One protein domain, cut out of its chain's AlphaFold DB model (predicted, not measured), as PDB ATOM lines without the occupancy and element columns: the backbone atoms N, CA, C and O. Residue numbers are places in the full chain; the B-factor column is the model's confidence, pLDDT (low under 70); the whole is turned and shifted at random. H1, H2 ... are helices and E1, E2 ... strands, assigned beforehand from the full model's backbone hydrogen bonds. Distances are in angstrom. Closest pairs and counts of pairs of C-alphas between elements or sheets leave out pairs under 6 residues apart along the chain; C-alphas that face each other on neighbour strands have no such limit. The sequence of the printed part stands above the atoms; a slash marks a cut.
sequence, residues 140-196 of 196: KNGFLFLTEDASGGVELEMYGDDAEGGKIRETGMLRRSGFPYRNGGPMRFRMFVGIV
ATOM      1  N   LYS A 140     111.330 149.164  85.636       81.56
ATOM      2  CA  LYS A 140     112.164 150.357  85.809       81.56
ATOM      3  C   LYS A 140     112.683 150.390  87.245       81.56
ATOM      4  O   LYS A 140     112.040 149.853  88.141       81.56
ATOM      5  N   ASN A 141     113.836 151.024  87.471       83.88
ATOM      6  CA  ASN A 141     114.369 151.311  88.813       83.88
ATOM      7  C   ASN A 141     114.347 150.101  89.774       83.88
ATOM      8  O   ASN A 141     113.946 150.215  90.934       83.88
ATOM      9  N   GLY A 142     114.712 148.921  89.265       84.38
ATOM     10  CA  GLY A 142     114.592 147.664  89.994       84.38
ATOM     11  C   GLY A 142     115.860 147.260  90.745       84.38
ATOM     12  O   GLY A 142     116.975 147.431  90.252       84.38
ATOM     13  N   PHE A 143     115.676 146.647  91.910       86.88
ATOM     14  CA  PHE A 143     116.676 145.899  92.660       86.88
ATOM     15  C   PHE A 143     116.370 144.405  92.576       86.88
ATOM     16  O   PHE A 143     115.226 143.989  92.757       86.88
ATOM     17  N   LEU A 144     117.407 143.605  92.342       88.56
ATOM     18  CA  LEU A 144     117.349 142.152  92.452       88.56
ATOM     19  C   LEU A 144     117.951 141.720  93.789       88.56
ATOM     20  O   LEU A 144     119.066 142.120  94.133       88.56
ATOM     21  N   PHE A 145     117.226 140.880  94.521       86.31
ATOM     22  CA  PHE A 145     117.638 140.315  95.797       86.31
ATOM     23  C   PHE A 145     117.713 138.803  95.680       86.31
ATOM     24  O   PHE A 145     116.732 138.151  95.341       86.31
ATOM     25  N   LEU A 146     118.879 138.248  95.988       86.56
ATOM     26  CA  LEU A 146     119.041 136.817  96.187       86.56
ATOM     27  C   LEU A 146     118.916 136.545  97.688       86.56
ATOM     28  O   LEU A 146     119.747 137.022  98.462       86.56
ATOM     29  N   THR A 147     117.863 135.844  98.093       81.88
ATOM     30  CA  THR A 147     117.519 135.581  99.495       81.88
ATOM     31  C   THR A 147     117.646 134.094  99.813       81.88
ATOM     32  O   THR A 147     117.578 133.253  98.919       81.88
ATOM     33  N   GLU A 148     117.857 133.775 101.088       85.50
ATOM     34  CA  GLU A 148     117.864 132.410 101.615       85.50
ATOM     35  C   GLU A 148     116.945 132.355 102.841       85.50
ATOM     36  O   GLU A 148     116.976 133.262 103.679       85.50
ATOM     37  N   ASP A 149     116.103 131.329 102.932       83.00
ATOM     38  CA  ASP A 149     115.261 131.089 104.102       83.00
ATOM     39  C   ASP A 149     115.984 130.272 105.191       83.00
ATOM     40  O   ASP A 149     117.087 129.761 105.009       83.00
ATOM     41  N   ALA A 150     115.349 130.118 106.358       82.25
ATOM     42  CA  ALA A 150     115.931 129.381 107.484       82.25
ATOM     43  C   ALA A 150     116.158 127.878 107.210       82.25
ATOM     44  O   ALA A 150     116.876 127.225 107.966       82.25
ATOM     45  N   SER A 151     115.547 127.321 106.160       83.06
ATOM     46  CA  SER A 151     115.755 125.941 105.708       83.06
ATOM     47  C   SER A 151     116.865 125.810 104.656       83.06
ATOM     48  O   SER A 151     117.162 124.702 104.207       83.06
ATOM     49  N   GLY A 152     117.504 126.927 104.292       82.81
ATOM     50  CA  GLY A 152     118.544 127.005 103.274       82.81
ATOM     51  C   GLY A 152     118.006 127.137 101.848       82.81
ATOM     52  O   GLY A 152     118.778 126.986 100.899       82.81
ATOM     53  N   GLY A 153     116.699 127.371 101.683       85.25
ATOM     54  CA  GLY A 153     116.042 127.546 100.394       85.25
ATOM     55  C   GLY A 153     116.360 128.912  99.793       85.25
ATOM     56  O   GLY A 153     116.155 129.931 100.444       85.25
ATOM     57  N   VAL A 154     116.850 128.940  98.554       87.12
ATOM     58  CA  VAL A 154     117.286 130.162  97.862       87.12
ATOM     59  C   VAL A 154     116.222 130.644  96.877       87.12
ATOM     60  O   VAL A 154     115.683 129.856  96.094       87.12
ATOM     61  N   GLU A 155     115.964 131.951  96.859       86.50
ATOM     62  CA  GLU A 155     115.047 132.602  95.919       86.50
ATOM     63  C   GLU A 155     115.656 133.881  95.327       86.50
ATOM     64  O   GLU A 155     116.469 134.556  95.955       86.50
ATOM     65  N   LEU A 156     115.256 134.213  94.098       87.75
ATOM     66  CA  LEU A 156     115.535 135.503  93.479       87.75
ATOM     67  C   LEU A 156     114.240 136.312  93.467       87.75
ATOM     68  O   LEU A 156     113.227 135.902  92.892       87.75
ATOM     69  N   GLU A 157     114.301 137.481  94.085       89.19
ATOM     70  CA  GLU A 157     113.221 138.448  94.119       89.19
ATOM     71  C   GLU A 157     113.632 139.726  93.397       89.19
ATOM     72  O   GLU A 157     114.799 140.115  93.398       89.19
ATOM     73  N   MET A 158     112.664 140.414  92.806       89.31
ATOM     74  CA  MET A 158     112.863 141.738  92.233       89.31
ATOM     75  C   MET A 158     111.899 142.711  92.886       89.31
ATOM     76  O   MET A 158     110.710 142.427  92.968       89.31
ATOM     77  N   TYR A 159     112.391 143.874  93.289       90.50
ATOM     78  CA  TYR A 159     111.567 145.008  93.689       90.50
ATOM     79  C   TYR A 159     111.863 146.166  92.757       90.50
ATOM     80  O   TYR A 159     113.026 146.505  92.581       90.50
ATOM     81  N   GLY A 160     110.853 146.795  92.178       90.25
ATOM     82  CA  GLY A 160     111.071 147.904  91.256       90.25
ATOM     83  C   GLY A 160     109.792 148.639  90.928       90.25
ATOM     84  O   GLY A 160     108.800 148.521  91.646       90.25
ATOM     85  N   ASP A 161     109.835 149.372  89.828       89.06
ATOM     86  CA  ASP A 161     108.680 150.006  89.216       89.06
ATOM     87  C   ASP A 161     108.264 149.204  87.975       89.06
ATOM     88  O   ASP A 161     109.113 148.669  87.257       89.06
ATOM     89  N   ASP A 162     106.972 149.110  87.691       83.88
ATOM     90  CA  ASP A 162     106.488 148.668  86.387       83.88
ATOM     91  C   ASP A 162     106.710 149.756  85.315       83.88
ATOM     92  O   ASP A 162     107.289 150.825  85.547       83.88
ATOM     93  N   ALA A 163     106.258 149.482  84.092       76.62
ATOM     94  CA  ALA A 163     106.347 150.430  82.990       76.62
ATOM     95  C   ALA A 163     105.616 151.766  83.257       76.62
ATOM     96  O   ALA A 163     106.040 152.796  82.714       76.62
ATOM     97  N   GLU A 164     104.573 151.771  84.087       80.25
ATOM     98  CA  GLU A 164     103.710 152.914  84.418       80.25
ATOM     99  C   GLU A 164     104.161 153.654  85.693       80.25
ATOM    100  O   GLU A 164     103.685 154.753  85.971       80.25
ATOM    101  N   GLY A 165     105.142 153.112  86.423       81.94
ATOM    102  CA  GLY A 165     105.679 153.684  87.660       81.94
ATOM    103  C   GLY A 165     105.072 153.099  88.941       81.94
ATOM    104  O   GLY A 165     105.367 153.591  90.031       81.94
ATOM    105  N   GLY A 166     104.234 152.067  88.835       86.50
ATOM    106  CA  GLY A 166     103.690 151.330  89.972       86.50
ATOM    107  C   GLY A 166     104.754 150.469  90.649       86.50
ATOM    108  O   GLY A 166     105.572 149.843  89.983       86.50
ATOM    109  N   LYS A 167     104.760 150.420  91.986       90.31
ATOM    110  CA  LYS A 167     105.703 149.579  92.738       90.31
ATOM    111  C   LYS A 167     105.339 148.106  92.582       90.31
ATOM    112  O   LYS A 167     104.216 147.706  92.881       90.31
ATOM    113  N   ILE A 168     106.315 147.296  92.198       89.62
ATOM    114  CA  ILE A 168     106.158 145.861  91.975       89.62
ATOM    115  C   ILE A 168     107.172 145.054  92.780       89.62
ATOM    116  O   ILE A 168     108.305 145.484  93.013       89.62
ATOM    117  N   ARG A 169     106.750 143.850  93.171       90.44
ATOM    118  CA  ARG A 169     107.610 142.805  93.724       90.44
ATOM    119  C   ARG A 169     107.364 141.503  92.970       90.44
ATOM    120  O   ARG A 169     106.269 140.954  93.032       90.44
ATOM    121  N   GLU A 170     108.392 140.988  92.315       87.44
ATOM    122  CA  GLU A 170     108.388 139.659  91.708       87.44
ATOM    123  C   GLU A 170     109.083 138.673  92.640       87.44
ATOM    124  O   GLU A 170     110.195 138.914  93.100       87.44
ATOM    125  N   THR A 171     108.432 137.543  92.901       89.50
ATOM    126  CA  THR A 171     108.980 136.432  93.693       89.50
ATOM    127  C   THR A 171     108.881 135.138  92.896       89.50
ATOM    128  O   THR A 171     108.143 135.064  91.907       89.50
ATOM    129  N   GLY A 172     109.603 134.094  93.303       86.50
ATOM    130  CA  GLY A 172     109.547 132.803  92.614       86.50
ATOM    131  C   GLY A 172     110.322 132.772  91.297       86.50
ATOM    132  O   GLY A 172     110.033 131.920  90.451       86.50
ATOM    133  N   MET A 173     111.245 133.710  91.065       87.06
ATOM    134  CA  MET A 173     111.949 133.833  89.791       87.06
ATOM    135  C   MET A 173     112.901 132.655  89.553       87.06
ATOM    136  O   MET A 173     112.941 132.151  88.431       87.06
ATOM    137  N   LEU A 174     113.595 132.151  90.585       87.00
ATOM    138  CA  LEU A 174     114.442 130.955  90.449       87.00
ATOM    139  C   LEU A 174     113.609 129.706  90.174       87.00
ATOM    140  O   LEU A 174     113.997 128.855  89.374       87.00
ATOM    141  N   ARG A 175     112.426 129.603  90.795       83.25
ATOM    142  CA  ARG A 175     111.495 128.505  90.508       83.25
ATOM    143  C   ARG A 175     111.070 128.491  89.048       83.25
ATOM    144  O   ARG A 175     111.046 127.430  88.434       83.25
ATOM    145  N   ARG A 176     110.688 129.654  88.520       84.75
ATOM    146  CA  ARG A 176     110.176 129.786  87.151       84.75
ATOM    147  C   ARG A 176     111.264 129.635  86.094       84.75
ATOM    148  O   ARG A 176     110.952 129.207  84.992       84.75
ATOM    149  N   SER A 177     112.514 129.975  86.411       83.25
ATOM    150  CA  SER A 177     113.625 129.877  85.459       83.25
ATOM    151  C   SER A 177     114.111 128.446  85.218       83.25
ATOM    152  O   SER A 177     114.877 128.223  84.285       83.25
ATOM    153  N   GLY A 178     113.699 127.480  86.048       82.75
ATOM    154  CA  GLY A 178     114.229 126.115  86.000       82.75
ATOM    155  C   GLY A 178     115.670 126.012  86.507       82.75
ATOM    156  O   GLY A 178     116.355 125.035  86.205       82.75
ATOM    157  N   PHE A 179     116.151 127.010  87.258       82.88
ATOM    158  CA  PHE A 179     117.505 127.004  87.802       82.88
ATOM    159  C   PHE A 179     117.693 125.814  88.766       82.88
ATOM    160  O   PHE A 179     116.879 125.628  89.677       82.88
ATOM    161  N   PRO A 180     118.741 124.987  88.579       77.38
ATOM    162  CA  PRO A 180     118.840 123.690  89.251       77.38
ATOM    163  C   PRO A 180     119.240 123.791  90.728       77.38
ATOM    164  O   PRO A 180     118.976 122.868  91.493       77.38
ATOM    165  N   TYR A 181     119.855 124.902  91.147       77.88
ATOM    166  CA  TYR A 181     120.280 125.103  92.532       77.88
ATOM    167  C   TYR A 181     119.231 125.887  93.301       77.88
ATOM    168  O   TYR A 181     118.904 127.021  92.960       77.88
ATOM    169  N   ARG A 182     118.697 125.257  94.345       73.19
ATOM    170  CA  ARG A 182     117.606 125.818  95.152       73.19
ATOM    171  C   ARG A 182     117.910 125.800  96.642       73.19
ATOM    172  O   ARG A 182     117.139 126.366  97.399       73.19
ATOM    173  N   ASN A 183     119.032 125.184  97.018       74.75
ATOM    174  CA  ASN A 183     119.507 125.069  98.385       74.75
ATOM    175  C   ASN A 183     120.988 125.456  98.458       74.75
ATOM    176  O   ASN A 183     121.746 125.150  97.533       74.75
ATOM    177  N   GLY A 184     121.385 126.053  99.580       65.56
ATOM    178  CA  GLY A 184     122.747 126.515  99.827       65.56
ATOM    179  C   GLY A 184     122.900 127.974  99.425       65.56
ATOM    180  O   GLY A 184     122.986 128.298  98.239       65.56
ATOM    181  N   GLY A 185     122.916 128.847 100.429       58.97
ATOM    182  CA  GLY A 185     123.007 130.285 100.259       58.97
ATOM    183  C   GLY A 185     124.162 130.795  99.408       58.97
ATOM    184  O   GLY A 185     125.174 130.111  99.200       58.97
ATOM    185  N   PRO A 186     124.073 132.056  98.957       58.41
ATOM    186  CA  PRO A 186     125.195 132.719  98.326       58.41
ATOM    187  C   PRO A 186     126.367 132.827  99.313       58.41
ATOM    188  O   PRO A 186     126.424 133.737 100.134       58.41
ATOM    189  N   MET A 187     127.380 131.965  99.166       54.78
ATOM    190  CA  MET A 187     128.654 132.086  99.901       54.78
ATOM    191  C   MET A 187     129.382 133.417  99.618       54.78
ATOM    192  O   MET A 187     130.332 133.779 100.312       54.78
ATOM    193  N   ARG A 188     128.944 134.163  98.591       47.78
ATOM    194  CA  ARG A 188     129.316 135.554  98.310       47.78
ATOM    195  C   ARG A 188     128.097 136.324  97.801       47.78
ATOM    196  O   ARG A 188     127.643 136.086  96.686       47.78
ATOM    197  N   PHE A 189     127.610 137.286  98.583       44.84
ATOM    198  CA  PHE A 189     126.607 138.247  98.128       44.84
ATOM    199  C   PHE A 189     127.284 139.298  97.236       44.84
ATOM    200  O   PHE A 189     128.113 140.082  97.700       44.84
ATOM    201  N   ARG A 190     126.968 139.306  95.939       47.44
ATOM    202  CA  ARG A 190     127.272 140.431  95.046       47.44
ATOM    203  C   ARG A 190     125.958 141.098  94.677       47.44
ATOM    204  O   ARG A 190     125.194 140.554  93.887       47.44
ATOM    205  N   MET A 191     125.709 142.270  95.252       45.38
ATOM    206  CA  MET A 191     124.632 143.146  94.805       45.38
ATOM    207  C   MET A 191     124.964 143.617  93.387       45.38
ATOM    208  O   MET A 191     125.956 144.317  93.183       45.38
ATOM    209  N   PHE A 192     124.155 143.227  92.405       46.81
ATOM    210  CA  PHE A 192     124.164 143.883  91.103       46.81
ATOM    211  C   PHE A 192     123.256 145.105  91.205       46.81
ATOM    212  O   PHE A 192     122.036 144.989  91.302       46.81
ATOM    213  N   VAL A 193     123.875 146.282  91.262       43.00
ATOM    214  CA  VAL A 193     123.174 147.565  91.261       43.00
ATOM    215  C   VAL A 193     122.915 147.963  89.809       43.00
ATOM    216  O   VAL A 193     123.863 148.177  89.058       43.00
ATOM    217  N   GLY A 194     121.635 148.089  89.450       41.50
ATOM    218  CA  GLY A 194     121.170 148.780  88.246       41.50
ATOM    219  C   GLY A 194     120.671 147.871  87.122       41.50
ATOM    220  O   GLY A 194     121.457 147.369  86.323       41.50
ATOM    221  N   ILE A 195     119.347 147.744  86.998       49.81
ATOM    222  CA  ILE A 195     118.715 147.636  85.677       49.81
ATOM    223  C   ILE A 195     118.449 149.086  85.259       49.81
ATOM    224  O   ILE A 195     117.604 149.742  85.869       49.81
ATOM    225  N   VAL A 196     119.245 149.598  84.314       43.31
ATOM    226  CA  VAL A 196     119.022 150.908  83.672       43.31
ATOM    227  C   VAL A 196     117.940 150.765  82.612       43.31
ATOM    228  O   VAL A 196     118.028 149.789  81.831       43.31
TER     229      VAL A 196
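This is residues 140 to 196 of the 196 residues of an uncharacterized protein of Odoribacter sp. AF15-53 (UniProt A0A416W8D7). A long, narrow sheet, the hairpin of E1 and E2 with short E3 beside E2, has small helix H1 near one end; the tail, residues 178 to 196, folds back along the E1 side. Of 57 residues, under half are in named elements, mostly strand: E1, E2, E3, H1. The sheet, ordered E1, E2, E3, is a meander, each strand the antiparallel neighbour of the one before. The printed part as a whole is elongated, its C-alphas spanning 36 by 21 by 19 A, and only just loose, close to compact, with a radius of gyration of the C-alphas of 12.4 A.

E1, residues 140 to 148, and E2, residues 154 to 162, form an antiparallel hairpin; N 145 and O 157, 2.8 A apart, are within hydrogen-bond range. E2 and E3, residues 167 to 170, form another, with N 160 and O 168 at 3.0 A. H1, residues 173 to 177, is on the sheet; its closest C-alphas to E2 are Leu 156 and Met 173, 5.4 A. In H1 every O i to N i+4 pair is within range.

E1 begins at C-alpha 140 (112.164, 150.357, 85.809) and spans 24.6 A, E2 24.3 A. H1 ends at C-alpha 177 (113.625, 129.877, 85.459).

The printed part has no cut. Residues 184 to 196 have pLDDT under 70.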